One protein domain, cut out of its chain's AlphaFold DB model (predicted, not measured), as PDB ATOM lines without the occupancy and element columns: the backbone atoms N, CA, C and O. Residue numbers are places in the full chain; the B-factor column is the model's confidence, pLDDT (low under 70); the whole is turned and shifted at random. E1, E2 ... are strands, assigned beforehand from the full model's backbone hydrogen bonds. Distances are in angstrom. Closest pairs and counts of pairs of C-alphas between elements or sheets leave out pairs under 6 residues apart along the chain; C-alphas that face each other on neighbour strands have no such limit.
ATOM      1  N   VAL A  15     145.359 228.131 194.613       83.06
ATOM      2  CA  VAL A  15     144.974 227.744 195.973       83.06
ATOM      3  C   VAL A  15     144.937 229.010 196.809       83.06
ATOM      4  O   VAL A  15     145.888 229.795 196.767       83.06
ATOM      5  N   THR A  16     143.845 229.221 197.537       90.19
ATOM      6  CA  THR A  16     143.675 230.389 198.404       90.19
ATOM      7  C   THR A  16     143.726 229.949 199.851       90.19
ATOM      8  O   THR A  16     143.184 228.904 200.206       90.19
ATOM      9  N   PHE A  17     144.360 230.763 200.684       92.88
ATOM     10  CA  PHE A  17     144.475 230.531 202.109       92.88
ATOM     11  C   PHE A  17     144.042 231.749 202.899       92.88
ATOM     12  O   PHE A  17     144.310 232.894 202.522       92.88
ATOM     13  N   GLN A  18     143.452 231.472 204.051       95.25
ATOM     14  CA  GLN A  18     143.085 232.456 205.044       95.25
ATOM     15  C   GLN A  18     143.956 232.292 206.292       95.25
ATOM     16  O   GLN A  18     144.211 231.172 206.741       95.25
ATOM     17  N   LEU A  19     144.414 233.418 206.842       95.81
ATOM     18  CA  LEU A  19     145.232 233.448 208.050       95.81
ATOM     19  C   LEU A  19     144.382 233.713 209.292       95.81
ATOM     20  O   LEU A  19     143.489 234.567 209.287       95.81
ATOM     21  N   TYR A  20     144.719 233.008 210.363       96.25
ATOM     22  CA  TYR A  20     144.149 233.167 211.691       96.25
ATOM     23  C   TYR A  20     145.270 233.420 212.693       96.25
ATOM     24  O   TYR A  20     146.344 232.831 212.581       96.25
ATOM     25  N   ARG A  21     145.018 234.270 213.685       95.75
ATOM     26  CA  ARG A  21     145.919 234.513 214.815       95.75
ATOM     27  C   ARG A  21     145.436 233.724 216.020       95.75
ATOM     28  O   ARG A  21     144.241 233.725 216.313       95.75
ATOM     29  N   TYR A  22     146.351 233.080 216.728       94.94
ATOM     30  CA  TYR A  22     146.044 232.462 218.010       94.94
ATOM     31  C   TYR A  22     145.832 233.542 219.078       94.94
ATOM     32  O   TYR A  22     146.664 234.431 219.232       94.94
ATOM     33  N   THR A  23     144.723 233.491 219.817       92.50
ATOM     34  CA  THR A  23     144.320 234.585 220.724       92.50
ATOM     35  C   THR A  23     144.177 234.181 222.186       92.50
ATOM     36  O   THR A  23     143.743 234.999 223.000       92.50
ATOM     37  N   ASN A  24     144.499 232.937 222.547       87.75
ATOM     38  CA  ASN A  24     144.215 232.412 223.884       87.75
ATOM     39  C   ASN A  24     145.468 231.885 224.610       87.75
ATOM     40  O   ASN A  24     146.601 232.106 224.196       87.75
ATOM     41  N   ASN A  25     145.268 231.246 225.761       83.75
ATOM     42  CA  ASN A  25     146.304 230.644 226.582       83.75
ATOM     43  C   ASN A  25     146.449 229.149 226.269       83.75
ATOM     44  O   ASN A  25     145.487 228.377 226.368       83.75
ATOM     45  N   TRP A  26     147.690 228.740 226.004       83.31
ATOM     46  CA  TRP A  26     148.096 227.380 225.657       83.31
ATOM     47  C   TRP A  26     147.591 226.325 226.641       83.31
ATOM     48  O   TRP A  26     147.214 225.237 226.227       83.31
ATOM     49  N   GLY A  27     147.560 226.637 227.942       83.94
ATOM     50  CA  GLY A  27     147.166 225.669 228.971       83.94
ATOM     51  C   GLY A  27     145.690 225.262 228.932       83.94
ATOM     52  O   GLY A  27     145.333 224.219 229.474       83.94
ATOM     53  N   SER A  28     144.827 226.074 228.319       85.44
ATOM     54  CA  SER A  28     143.383 225.811 228.237       85.44
ATOM     55  C   SER A  28     142.921 225.529 226.812       85.44
ATOM     56  O   SER A  28     141.999 224.737 226.621       85.44
ATOM     57  N   PHE A  29     143.579 226.140 225.825       86.81
ATOM     58  CA  PHE A  29     143.246 225.994 224.415       86.81
ATOM     59  C   PHE A  29     144.507 225.729 223.592       86.81
ATOM     60  O   PHE A  29     144.967 226.637 222.898       86.81
ATOM     61  N   PRO A  30     145.109 224.527 223.675       89.50
ATOM     62  CA  PRO A  30     146.266 224.200 222.860       89.50
ATOM     63  C   PRO A  30     145.936 224.406 221.373       89.50
ATOM     64  O   PRO A  30     144.936 223.870 220.889       89.50
ATOM     65  N   PRO A  31     146.747 225.170 220.628       87.06
ATOM     66  CA  PRO A  31     146.396 225.596 219.273       87.06
ATOM     67  C   PRO A  31     146.226 224.429 218.283       87.06
ATOM     68  O   PRO A  31     145.511 224.574 217.302       87.06
ATOM     69  N   GLY A  32     146.821 223.261 218.550       87.06
ATOM     70  CA  GLY A  32     146.660 222.059 217.724       87.06
ATOM     71  C   GLY A  32     145.399 221.225 217.986       87.06
ATOM     72  O   GLY A  32     145.042 220.399 217.144       87.06
ATOM     73  N   ASP A  33     144.734 221.432 219.125       88.44
ATOM     74  CA  ASP A  33     143.527 220.688 219.512       88.44
ATOM     75  C   ASP A  33     142.255 221.432 219.085       88.44
ATOM     76  O   ASP A  33     141.231 220.821 218.772       88.44
ATOM     77  N   TYR A  34     142.329 222.764 219.027       90.12
ATOM     78  CA  TYR A  34     141.222 223.641 218.669       90.12
ATOM     79  C   TYR A  34     141.428 224.196 217.266       90.12
ATOM     80  O   TYR A  34     142.393 224.900 216.999       90.12
ATOM     81  N   SER A  35     140.501 223.892 216.361       90.88
ATOM     82  CA  SER A  35     140.577 224.330 214.968       90.88
ATOM     83  C   SER A  35     140.395 225.846 214.804       90.88
ATOM     84  O   SER A  35     139.658 226.427 215.598       90.88
ATOM     85  N   PRO A  36     140.889 226.468 213.720       92.88
ATOM     86  CA  PRO A  36     140.629 227.872 213.382       92.88
ATOM     87  C   PRO A  36     139.154 228.294 213.286       92.88
ATOM     88  O   PRO A  36     138.851 229.477 213.388       92.88
ATOM     89  N   ALA A  37     138.218 227.350 213.133       89.62
ATOM     90  CA  ALA A  37     136.780 227.625 213.243       89.62
ATOM     91  C   ALA A  37     136.287 227.860 214.688       89.62
ATOM     92  O   ALA A  37     135.107 228.141 214.896       89.62
ATOM     93  N   ASP A  38     137.141 227.656 215.692       90.62
ATOM     94  CA  ASP A  38     136.835 227.895 217.096       90.62
ATOM     95  C   ASP A  38     137.329 229.282 217.514       90.62
ATOM     96  O   ASP A  38     138.501 229.482 217.844       90.62
ATOM     97  N   GLU A  39     136.397 230.234 217.539       90.94
ATOM     98  CA  GLU A  39     136.651 231.636 217.888       90.94
ATOM     99  C   GLU A  39     137.182 231.827 219.317       90.94
ATOM    100  O   GLU A  39     137.674 232.899 219.670       90.94
ATOM    101  N   ARG A  40     137.115 230.792 220.169       90.31
ATOM    102  CA  ARG A  40     137.726 230.837 221.502       90.31
ATOM    103  C   ARG A  40     139.246 230.771 221.416       90.31
ATOM    104  O   ARG A  40     139.904 231.339 222.280       90.31
ATOM    105  N   ALA A  41     139.802 230.062 220.437       91.62
ATOM    106  CA  ALA A  41     141.243 229.849 220.301       91.62
ATOM    107  C   ALA A  41     141.870 230.723 219.208       91.62
ATOM    108  O   ALA A  41     143.023 231.135 219.346       91.62
ATOM    109  N   TRP A  42     141.114 231.016 218.150       94.94
ATOM    110  CA  TRP A  42     141.623 231.657 216.945       94.94
ATOM    111  C   TRP A  42     140.768 232.851 216.531       94.94
ATOM    112  O   TRP A  42     139.543 232.790 216.565       94.94
ATOM    113  N   ALA A  43     141.415 233.914 216.061       95.94
ATOM    114  CA  ALA A  43     140.757 235.047 215.425       95.94
ATOM    115  C   ALA A  43     141.140 235.125 213.947       95.94
ATOM    116  O   ALA A  43     142.321 235.103 213.595       95.94
ATOM    117  N   LEU A  44     140.133 235.252 213.085       95.69
ATOM    118  CA  LEU A  44     140.318 235.507 211.662       95.69
ATOM    119  C   LEU A  44     141.074 236.829 211.451       95.69
ATOM    120  O   LEU A  44     140.699 237.865 212.002       95.69
ATOM    121  N   MET A  45     142.126 236.803 210.634       95.56
ATOM    122  CA  MET A  45     142.863 238.007 210.261       95.56
ATOM    123  C   MET A  45     142.295 238.610 208.973       95.56
ATOM    124  O   MET A  45     142.704 238.264 207.864       95.56
ATOM    125  N   GLU A  46     141.355 239.541 209.127       93.19
ATOM    126  CA  GLU A  46     140.738 240.258 208.005       93.19
ATOM    127  C   GLU A  46     141.785 240.959 207.122       93.19
ATOM    128  O   GLU A  46     142.660 241.688 207.603       93.19
ATOM    129  N   GLY A  47     141.698 240.735 205.808       90.69
ATOM    130  CA  GLY A  47     142.650 241.261 204.823       90.69
ATOM    131  C   GLY A  47     143.994 240.522 204.748       90.69
ATOM    132  O   GLY A  47     144.893 240.992 204.053       90.69
ATOM    133  N   TYR A  48     144.150 239.387 205.439       95.06
ATOM    134  CA  TYR A  48     145.301 238.485 205.308       95.06
ATOM    135  C   TYR A  48     144.914 237.223 204.532       95.06
ATOM    136  O   TYR A  48     144.759 236.139 205.097       95.06
ATOM    137  N   THR A  49     144.767 237.385 203.220       93.81
ATOM    138  CA  THR A  49     144.507 236.294 202.278       93.81
ATOM    139  C   THR A  49     145.749 236.049 201.432       93.81
ATOM    140  O   THR A  49     146.410 236.991 200.986       93.81
ATOM    141  N   TYR A  50     146.061 234.779 201.203       92.50
ATOM    142  CA  TYR A  50     147.230 234.351 200.445       92.50
ATOM    143  C   TYR A  50     146.798 233.478 199.281       92.50
ATOM    144  O   TYR A  50     145.833 232.729 199.377       92.50
ATOM    145  N   THR A  51     147.540 233.553 198.186       90.50
ATOM    146  CA  THR A  51     147.407 232.649 197.044       90.50
ATOM    147  C   THR A  51     148.749 232.008 196.737       90.50
ATOM    148  O   THR A  51     149.770 232.432 197.272       90.50
ATOM    149  N   THR A  52     148.782 230.996 195.882       82.44
ATOM    150  CA  THR A  52     150.041 230.449 195.373       82.44
ATOM    151  C   THR A  52     150.514 231.165 194.103       82.44
ATOM    152  O   THR A  52     149.717 231.488 193.219       82.44
ATOM    153  N   ASP A  53     151.824 231.413 193.993       77.06
ATOM    154  CA  ASP A  53     152.467 231.842 192.744       77.06
ATOM    155  C   ASP A  53     152.754 230.658 191.798       77.06
ATOM    156  O   ASP A  53     152.447 229.502 192.094       77.06
ATOM    157  N   SER A  54     153.395 230.928 190.656       68.69
ATOM    158  CA  SER A  54     153.754 229.899 189.667       68.69
ATOM    159  C   SER A  54     154.761 228.862 190.172       68.69
ATOM    160  O   SER A  54     154.938 227.833 189.536       68.69
ATOM    161  N   ASN A  55     155.442 229.091 191.292       70.56
ATOM    162  CA  ASN A  55     156.312 228.097 191.924       70.56
ATOM    163  C   ASN A  55     155.571 227.333 193.037       70.56
ATOM    164  O   ASN A  55     156.035 226.288 193.508       70.56
ATOM    165  N   GLY A  56     154.364 227.772 193.396       68.38
ATOM    166  CA  GLY A  56     153.586 227.297 194.534       68.38
ATOM    167  C   GLY A  56     154.003 227.914 195.861       68.38
ATOM    168  O   GLY A  56     153.753 227.300 196.893       68.38
ATOM    169  N   MET A  57     154.670 229.067 195.838       80.88
ATOM    170  CA  MET A  57     154.968 229.843 197.038       80.88
ATOM    171  C   MET A  57     153.739 230.648 197.441       80.88
ATOM    172  O   MET A  57     153.025 231.160 196.581       80.88
ATOM    173  N   LEU A  58     153.500 230.776 198.745       85.12
ATOM    174  CA  LEU A  58     152.446 231.640 199.267       85.12
ATOM    175  C   LEU A  58     152.790 233.110 199.013       85.12
ATOM    176  O   LEU A  58     153.870 233.572 199.374       85.12
ATOM    177  N   VAL A  59     151.849 233.840 198.422       87.94
ATOM    178  CA  VAL A  59     151.937 235.268 198.120       87.94
ATOM    179  C   VAL A  59     150.637 235.939 198.549       87.94
ATOM    180  O   VAL A  59     149.550 235.534 198.138       87.94
ATOM    181  N   GLY A  60     150.752 236.975 199.374       88.56
ATOM    182  CA  GLY A  60     149.644 237.819 199.817       88.56
ATOM    183  C   GLY A  60     150.029 239.294 199.731       88.56
ATOM    184  O   GLY A  60     151.204 239.627 199.587       88.56
ATOM    185  N   GLU A  61     149.045 240.189 199.825       87.50
ATOM    186  CA  GLU A  61     149.291 241.643 199.841       87.50
ATOM    187  C   GLU A  61     150.036 242.107 201.103       87.50
ATOM    188  O   GLU A  61     150.601 243.200 201.139       87.50
ATOM    189  N   ARG A  62     150.019 241.277 202.149       91.19
ATOM    190  CA  ARG A  62     150.676 241.509 203.432       91.19
ATOM    191  C   ARG A  62     151.601 240.346 203.734       91.19
ATOM    192  O   ARG A  62     151.278 239.201 203.426       91.19
ATOM    193  N   GLU A  63     152.729 240.643 204.364       89.31
ATOM    194  CA  GLU A  63     153.583 239.605 204.930       89.31
ATOM    195  C   GLU A  63     152.887 238.945 206.128       89.31
ATOM    196  O   GLU A  63     152.148 239.595 206.877       89.31
ATOM    197  N   ILE A  64     153.141 237.648 206.309       87.94
ATOM    198  CA  ILE A  64     152.716 236.933 207.513       87.94
ATOM    199  C   ILE A  64     153.468 237.559 208.694       87.94
ATOM    200  O   ILE A  64     154.698 237.635 208.635       87.94
ATOM    201  N   PRO A  65     152.781 238.016 209.755       89.25
ATOM    202  CA  PRO A  65     153.475 238.641 210.871       89.25
ATOM    203  C   PRO A  65     154.388 237.642 211.596       89.25
ATOM    204  O   PRO A  65     154.045 236.475 211.762       89.25
ATOM    205  N   THR A  66     155.542 238.115 212.066       82.81
ATOM    206  CA  THR A  66     156.576 237.291 212.721       82.81
ATOM    207  C   THR A  66     156.845 237.747 214.159       82.81
ATOM    208  O   THR A  66     157.989 237.783 214.615       82.81
ATOM    209  N   GLU A  67     155.803 238.205 214.854       85.31
ATOM    210  CA  GLU A  67     155.901 238.657 216.244       85.31
ATOM    211  C   GLU A  67     156.305 237.493 217.165       85.31
ATOM    212  O   GLU A  67     155.748 236.401 217.095       85.31
ATOM    213  N   ASN A  68     157.294 237.724 218.030       82.94
ATOM    214  CA  ASN A  68     157.793 236.695 218.940       82.94
ATOM    215  C   ASN A  68     156.712 236.304 219.963       82.94
ATOM    216  O   ASN A  68     156.144 237.183 220.613       82.94
ATOM    217  N   GLY A  69     156.464 235.003 220.130       84.06
ATOM    218  CA  GLY A  69     155.403 234.465 220.985       84.06
ATOM    219  C   GLY A  69     154.022 234.367 220.328       84.06
ATOM    220  O   GLY A  69     153.092 233.864 220.960       84.06
ATOM    221  N   GLU A  70     153.870 234.809 219.078       89.94
ATOM    222  CA  GLU A  70     152.611 234.732 218.335       89.94
ATOM    223  C   GLU A  70     152.605 233.543 217.376       89.94
ATOM    224  O   GLU A  70     153.593 233.257 216.703       89.94
ATOM    225  N   ASN A  71     151.461 232.865 217.288       93.38
ATOM    226  CA  ASN A  71     151.278 231.720 216.402       93.38
ATOM    227  C   ASN A  71     150.105 231.983 215.470       93.38
ATOM    228  O   ASN A  71     149.096 232.578 215.865       93.38
ATOM    229  N   TYR A  72     150.231 231.503 214.241       94.94
ATOM    230  CA  TYR A  72     149.229 231.708 213.203       94.94
ATOM    231  C   TYR A  72     148.783 230.371 212.635       94.94
ATOM    232  O   TYR A  72     149.551 229.418 212.635       94.94
ATOM    233  N   ALA A  73     147.560 230.292 212.129       95.38
ATOM    234  CA  ALA A  73     147.088 229.136 211.382       95.38
ATOM    235  C   ALA A  73     146.748 229.545 209.953       95.38
ATOM    236  O   ALA A  73     146.012 230.508 209.727       95.38
ATOM    237  N   LEU A  74     147.282 228.791 208.998       94.00
ATOM    238  CA  LEU A  74     146.877 228.826 207.604       94.00
ATOM    239  C   LEU A  74     145.749 227.818 207.388       94.00
ATOM    240  O   LEU A  74     145.889 226.646 207.742       94.00
ATOM    241  N   VAL A  75     144.667 228.266 206.764       93.38
ATOM    242  CA  VAL A  75     143.550 227.416 206.350       93.38
ATOM    243  C   VAL A  75     143.369 227.543 204.853       93.38
ATOM    244  O   VAL A  75     143.246 228.655 204.348       93.38
ATOM    245  N   GLU A  76     143.343 226.418 204.148       90.50
ATOM    246  CA  GLU A  76     143.013 226.391 202.725       90.50
ATOM    247  C   GLU A  76     141.514 226.660 202.539       90.50
ATOM    248  O   GLU A  76     140.679 226.022 203.172       90.50
ATOM    249  N   THR A  77     141.166 227.638 201.705       89.25
ATOM    250  CA  THR A  77     139.774 228.057 201.454       89.25
ATOM    251  C   THR A  77     139.329 227.818 200.016       89.25
ATOM    252  O   THR A  77     138.140 227.904 199.716       89.25
ATOM    253  N   SER A  78     140.267 227.540 199.111       86.94
ATOM    254  CA  SER A  78     139.987 227.047 197.763       86.94
ATOM    255  C   SER A  78     141.142 226.179 197.296       86.94
ATOM    256  O   SER A  78     142.292 226.507 197.579       86.94
ATOM    257  N   THR A  79     140.842 225.133 196.530       81.81
ATOM    258  CA  THR A  79     141.839 224.182 196.037       81.81
ATOM    259  C   THR A  79     141.723 223.929 194.537       81.81
ATOM    260  O   THR A  79     140.821 224.461 193.891       81.81
ATOM    261  N   TYR A  80     142.633 223.124 193.987       74.12
ATOM    262  CA  TYR A  80     142.606 222.700 192.588       74.12
ATOM    263  C   TYR A  80     141.442 221.748 192.291       74.12
ATOM    264  O   TYR A  80     141.065 220.907 193.109       74.12
ATOM    265  N   SER A  81     140.941 221.782 191.065       72.69
ATOM    266  CA  SER A  81     139.994 220.794 190.561       72.69
ATOM    267  C   SER A  81     140.528 219.365 190.750       72.69
ATOM    268  O   SER A  81     141.694 219.062 190.483       72.69
ATOM    269  N   GLY A  82     139.676 218.481 191.276       69.50
ATOM    270  CA  GLY A  82     140.039 217.104 191.637       69.50
ATOM    271  C   GLY A  82     140.777 216.946 192.976       69.50
ATOM    272  O   GLY A  82     141.114 215.819 193.349       69.50
ATOM    273  N   TYR A  83     141.012 218.031 193.719       76.44
ATOM    274  CA  TYR A  83     141.519 217.998 195.093       76.44
ATOM    275  C   TYR A  83     140.419 218.301 196.109       76.44
ATOM    276  O   TYR A  83     139.415 218.945 195.806       76.44
ATOM    277  N   HIS A  84     140.600 217.795 197.326       77.62
ATOM    278  CA  HIS A  84     139.712 218.087 198.440       77.62
ATOM    279  C   HIS A  84     140.150 219.392 199.111       77.62
ATOM    280  O   HIS A  84     141.281 219.507 199.566       77.62
ATOM    281  N   CYS A  85     139.254 220.380 199.180       82.44
ATOM    282  CA  CYS A  85     139.484 221.575 199.988       82.44
ATOM    283  C   CYS A  85     138.959 221.291 201.400       82.44
ATOM    284  O   CYS A  85     137.737 221.198 201.560       82.44
ATOM    285  N   PRO A  86     139.824 221.142 202.416       79.44
ATOM    286  CA  PRO A  86     139.362 220.919 203.775       79.44
ATOM    287  C   PRO A  86     138.691 222.181 204.325       79.44
ATOM    288  O   PRO A  86     139.077 223.305 204.010       79.44
ATOM    289  N   SER A  87     137.701 222.011 205.193       83.06
ATOM    290  CA  SER A  87     137.179 223.108 206.007       83.06
ATOM    291  C   SER A  87     138.191 223.526 207.089       83.06
ATOM    292  O   SER A  87     139.038 222.721 207.495       83.06
ATOM    293  N   PRO A  88     138.047 224.733 207.674       84.75
ATOM    294  CA  PRO A  88     138.879 225.164 208.797       84.75
ATOM    295  C   PRO A  88     138.800 224.246 210.026       84.75
ATOM    296  O   PRO A  88     139.681 224.308 210.876       84.75
ATOM    297  N   ARG A  89     137.761 223.400 210.149       86.88
ATOM    298  CA  ARG A  89     137.652 222.367 211.198       86.88
ATOM    299  C   ARG A  89     138.475 221.117 210.876       86.88
ATOM    300  O   ARG A  89     138.948 220.447 211.793       86.88
ATOM    301  N   GLN A  90     138.637 220.810 209.588       83.62
ATOM    302  CA  GLN A  90     139.227 219.567 209.093       83.62
ATOM    303  C   GLN A  90     140.749 219.577 209.063       83.62
ATOM    304  O   GLN A  90     141.363 218.615 209.531       83.62
ATOM    305  N   ALA A  91     141.342 220.633 208.509       88.19
ATOM    306  CA  ALA A  91     142.784 220.730 208.345       88.19
ATOM    307  C   ALA A  91     143.256 222.182 208.360       88.19
ATOM    308  O   ALA A  91     142.618 223.073 207.801       88.19
ATOM    309  N   TYR A  92     144.393 222.401 209.007       92.69
ATOM    310  CA  TYR A  92     145.068 223.690 209.065       92.69
ATOM    311  C   TYR A  92     146.551 223.481 209.367       92.69
ATOM    312  O   TYR A  92     146.957 222.427 209.866       92.69
ATOM    313  N   TRP A  93     147.366 224.488 209.070       93.81
ATOM    314  CA  TRP A  93     148.803 224.457 209.329       93.81
ATOM    315  C   TRP A  93     149.180 225.579 210.273       93.81
ATOM    316  O   TRP A  93     148.979 226.752 209.961       93.81
ATOM    317  N   ILE A  94     149.724 225.215 211.427       94.50
ATOM    318  CA  ILE A  94     150.192 226.182 212.409       94.50
ATOM    319  C   ILE A  94     151.592 226.631 212.015       94.50
ATOM    320  O   ILE A  94     152.487 225.811 211.814       94.50
ATOM    321  N   LEU A  95     151.755 227.944 211.922       93.31
ATOM    322  CA  LEU A  95     153.016 228.655 211.821       93.31
ATOM    323  C   LEU A  95     153.439 229.049 213.235       93.31
ATOM    324  O   LEU A  95     152.781 229.876 213.876       93.31
ATOM    325  N   TRP A  96     154.512 228.433 213.715       91.38
ATOM    326  CA  TRP A  96     155.044 228.672 215.051       91.38
ATOM    327  C   TRP A  96     155.986 229.874 215.062       91.38
ATOM    328  O   TRP A  96     156.717 230.105 214.096       91.38
ATOM    329  N   ASP A  97     156.033 230.584 216.186       86.88
ATOM    330  CA  ASP A  97     156.926 231.728 216.424       86.88
ATOM    331  C   ASP A  97     158.417 231.423 216.160       86.88
ATOM    332  O   ASP A  97     159.152 232.253 215.624       86.88
ATOM    333  N   GLY A  98     158.859 230.197 216.453       82.94
ATOM    334  CA  GLY A  98     160.199 229.687 216.153       82.94
ATOM    335  C   GLY A  98     160.450 229.361 214.675       82.94
ATOM    336  O   GLY A  98     161.481 228.771 214.352       82.94
ATOM    337  N   GLY A  99     159.509 229.689 213.783       83.06
ATOM    338  CA  GLY A  99     159.578 229.462 212.338       83.06
ATOM    339  C   GLY A  99     159.332 228.012 211.902       83.06
ATOM    340  O   GLY A  99     159.600 227.645 210.753       83.06
ATOM    341  N   GLY A 100     158.835 227.180 212.817       89.38
ATOM    342  CA  GLY A 100     158.356 225.839 212.505       89.38
ATOM    343  C   GLY A 100     156.972 225.866 211.859       89.38
ATOM    344  O   GLY A 100     156.210 226.815 212.032       89.38
ATOM    345  N   LEU A 101     156.622 224.781 211.172       91.88
ATOM    346  CA  LEU A 101     155.274 224.530 210.676       91.88
ATOM    347  C   LEU A 101     154.840 223.124 211.079       91.88
ATOM    348  O   LEU A 101     155.638 222.188 210.990       91.88
ATOM    349  N   SER A 102     153.589 222.978 211.506       92.56
ATOM    350  CA  SER A 102     152.970 221.667 211.704       92.56
ATOM    351  C   SER A 102     151.542 221.639 211.183       92.56
ATOM    352  O   SER A 102     150.770 222.584 211.338       92.56
ATOM    353  N   SER A 103     151.191 220.525 210.559       91.38
ATOM    354  CA  SER A 103     149.826 220.192 210.167       91.38
ATOM    355  C   SER A 103     148.985 219.718 211.358       91.38
ATOM    356  O   SER A 103     149.443 218.942 212.195       91.38
ATOM    357  N   HIS A 104     147.738 220.181 211.419       91.56
ATOM    358  CA  HIS A 104     146.760 219.853 212.459       91.56
ATOM    359  C   HIS A 104     145.351 219.663 211.869       91.56
ATOM    360  O   HIS A 104     145.101 219.998 210.707       91.56
ATOM    361  N   GLY A 105     144.435 219.122 212.682       86.50
ATOM    362  CA  GLY A 105     143.029 218.875 212.334       86.50
ATOM    363  C   GLY A 105     142.643 217.389 212.271       86.50
ATOM    364  O   GLY A 105     143.503 216.514 212.346       86.50
ATOM    365  N   ILE A 106     141.336 217.107 212.160       77.81
ATOM    366  CA  ILE A 106     140.766 215.740 212.131       77.81
ATOM    367  C   ILE A 106     141.223 214.916 210.921       77.81
ATOM    368  O   ILE A 106     141.323 213.700 211.034       77.81
ATOM    369  N   ASN A 107     141.486 215.559 209.778       74.81
ATOM    370  CA  ASN A 107     141.761 214.896 208.500       74.81
ATOM    371  C   ASN A 107     142.845 215.652 207.717       74.81
ATOM    372  O   ASN A 107     142.690 215.941 206.535       74.81
ATOM    373  N   SER A 108     143.924 216.041 208.398       82.69
ATOM    374  CA  SER A 108     144.976 216.836 207.765       82.69
ATOM    375  C   SER A 108     145.757 216.033 206.709       82.69
ATOM    376  O   SER A 108     146.293 214.973 207.049       82.69
ATOM    377  N   PRO A 109     145.928 216.553 205.473       76.19
ATOM    378  CA  PRO A 109     146.798 215.941 204.457       76.19
ATOM    379  C   PRO A 109     148.280 215.932 204.864       76.19
ATOM    380  O   PRO A 109     149.112 215.193 204.323       76.19
ATOM    381  N   GLY A 110     148.633 216.775 205.835       85.38
ATOM    382  CA  GLY A 110     149.958 216.854 206.419       85.38
ATOM    383  C   GLY A 110     150.842 217.947 205.818       85.38
ATOM    384  O   GLY A 110     150.428 218.787 205.017       85.38
ATOM    385  N   ASP A 111     152.113 217.909 206.192       85.56
ATOM    386  CA  ASP A 111     153.159 218.779 205.660       85.56
ATOM    387  C   ASP A 111     154.434 217.979 205.344       85.56
ATOM    388  O   ASP A 111     154.540 216.768 205.602       85.56
ATOM    389  N   ARG A 112     155.385 218.636 204.678       83.56
ATOM    390  CA  ARG A 112     156.722 218.108 204.412       83.56
ATOM    391  C   ARG A 112     157.762 219.195 204.647       83.56
ATOM    392  O   ARG A 112     157.833 220.160 203.888       83.56
ATOM    393  N   TYR A 113     158.626 218.967 205.629       86.19
ATOM    394  CA  TYR A 113     159.838 219.750 205.833       86.19
ATOM    395  C   TYR A 113     160.767 219.675 204.611       86.19
ATOM    396  O   TYR A 113     161.011 218.591 204.073       86.19
ATOM    397  N   ILE A 114     161.286 220.827 204.178       84.44
ATOM    398  CA  ILE A 114     162.262 220.932 203.084       84.44
ATOM    399  C   ILE A 114     163.605 221.414 203.637       84.44
ATOM    400  O   ILE A 114     164.631 220.770 203.426       84.44
ATOM    401  N   ALA A 115     163.589 222.546 204.334       86.38
ATOM    402  CA  ALA A 115     164.747 223.179 204.952       86.38
ATOM    403  C   ALA A 115     164.273 224.109 206.080       86.38
ATOM    404  O   ALA A 115     163.070 224.290 206.271       86.38
ATOM    405  N   ASN A 116     165.207 224.722 206.809       83.00
ATOM    406  CA  ASN A 116     164.866 225.692 207.849       83.00
ATOM    407  C   ASN A 116     163.930 226.767 207.281       83.00
ATOM    408  O   ASN A 116     164.241 227.375 206.255       83.00
ATOM    409  N   TYR A 117     162.795 226.979 207.953       80.44
ATOM    410  CA  TYR A 117     161.766 227.950 207.564       80.44
ATOM    411  C   TYR A 117     161.137 227.695 206.183       80.44
ATOM    412  O   TYR A 117     160.592 228.603 205.563       80.44
ATOM    413  N   SER A 118     161.235 226.470 205.659       83.62
ATOM    414  CA  SER A 118     160.729 226.093 204.335       83.62
ATOM    415  C   SER A 118     160.004 224.752 204.392       83.62
ATOM    416  O   SER A 118     160.606 223.699 204.621       83.62
ATOM    417  N   TYR A 119     158.701 224.795 204.126       86.25
ATOM    418  CA  TYR A 119     157.797 223.651 204.196       86.25
ATOM    419  C   TYR A 119     156.936 223.579 202.937       86.25
ATOM    420  O   TYR A 119     156.614 224.598 202.331       86.25
ATOM    421  N   ALA A 120     156.545 222.365 202.556       82.75
ATOM    422  CA  ALA A 120     155.481 222.141 201.587       82.75
ATOM    423  C   ALA A 120     154.220 221.663 202.306       82.75
ATOM    424  O   ALA A 120     154.281 220.728 203.108       82.75
TER     425      ALA A 120
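AT A GLANCE: This is residues 15 to 120 of the 471 residues of the protein "SpaA domain-containing protein" of Enterococcus sp. 12E11_DIV0728 (UniProt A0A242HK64). One strongly twisted, curled sheet of six antiparallel strands makes a wall, and a small two-strand hairpin, E7 and E8, lies beyond its edge strand E6. The first strand, E1, runs along the longest axis, with residues 23 to 41 looping out at one end and the turn between E2 and E3 at the other. The printed part has 106 residues with no named helix and eight named strands, E1 to E8 in order; the large sheet runs E3, E2, E1, E4, E5, E6. The class is all strand, though 44 of the 106 residues, under half, are in named elements. The whole is compact, with a radius of gyration of the C-alphas of 13.1 A and spans of 39 by 27 by 26 A.

IN THESE COORDINATES: E1, residues 16 to 22, begins with C-alpha 16 at (143.675, 230.389, 198.404) and is 19.9 A long. E2, residues 42 to 52, is the longest strand by residues, 23.2 A from first to last C-alpha, and bends by 83 degrees at residue 46. E3 is residues 58 to 60. E4, residues 72 to 78, begins with C-alpha 72 at (149.229, 231.708, 213.203) and is 18.6 A long. E5 is residues 92 to 95 and E6 residues 101 to 104. E7, residues 111 to 115, is 12.4 A long, and E8, residues 118 to 120, ends with C-alpha 120 at (155.481, 222.141, 201.587).

HOW THE PARTS SIT: Across the large sheet the strands' lines turn by 86 degrees and the way across it by 89 degrees. E1 and E2 form a hairpin, with N 17 and O 50 within hydrogen-bond range at 2.8 A. E2 and E3 form another, with N 59 and O 51 at 2.8 A. E1, E2 and E3 are a meander, each strand the antiparallel neighbour of the one before. With E4 they make a Greek key, four strands in a row with the first beside the fourth: N 18 and O 75 are 2.8 A apart. E4, E5 and E6 are a second meander, with N 74 and O 93 at 2.8 A and N 94 and O 102 at 2.8 A. E7 and E8 form a hairpin, with N 112 and O 120 at 2.8 A. The closest C-alphas of E6 and E7 are those of Ser 103 and Asp 111, 5.8 A apart. E3 and E8 are apart.

THE WHOLE: The two C-alphas farthest apart are those of Ser 28 and Ser 54, 40.1 A. The printed part has no cut. The long links are E1 to E2, E3 to E4 and E4 to E5, with 19, 11 and 13 residues. The mean pLDDT of the printed part is 87.0; residues 54, 56 and 82 are under 70.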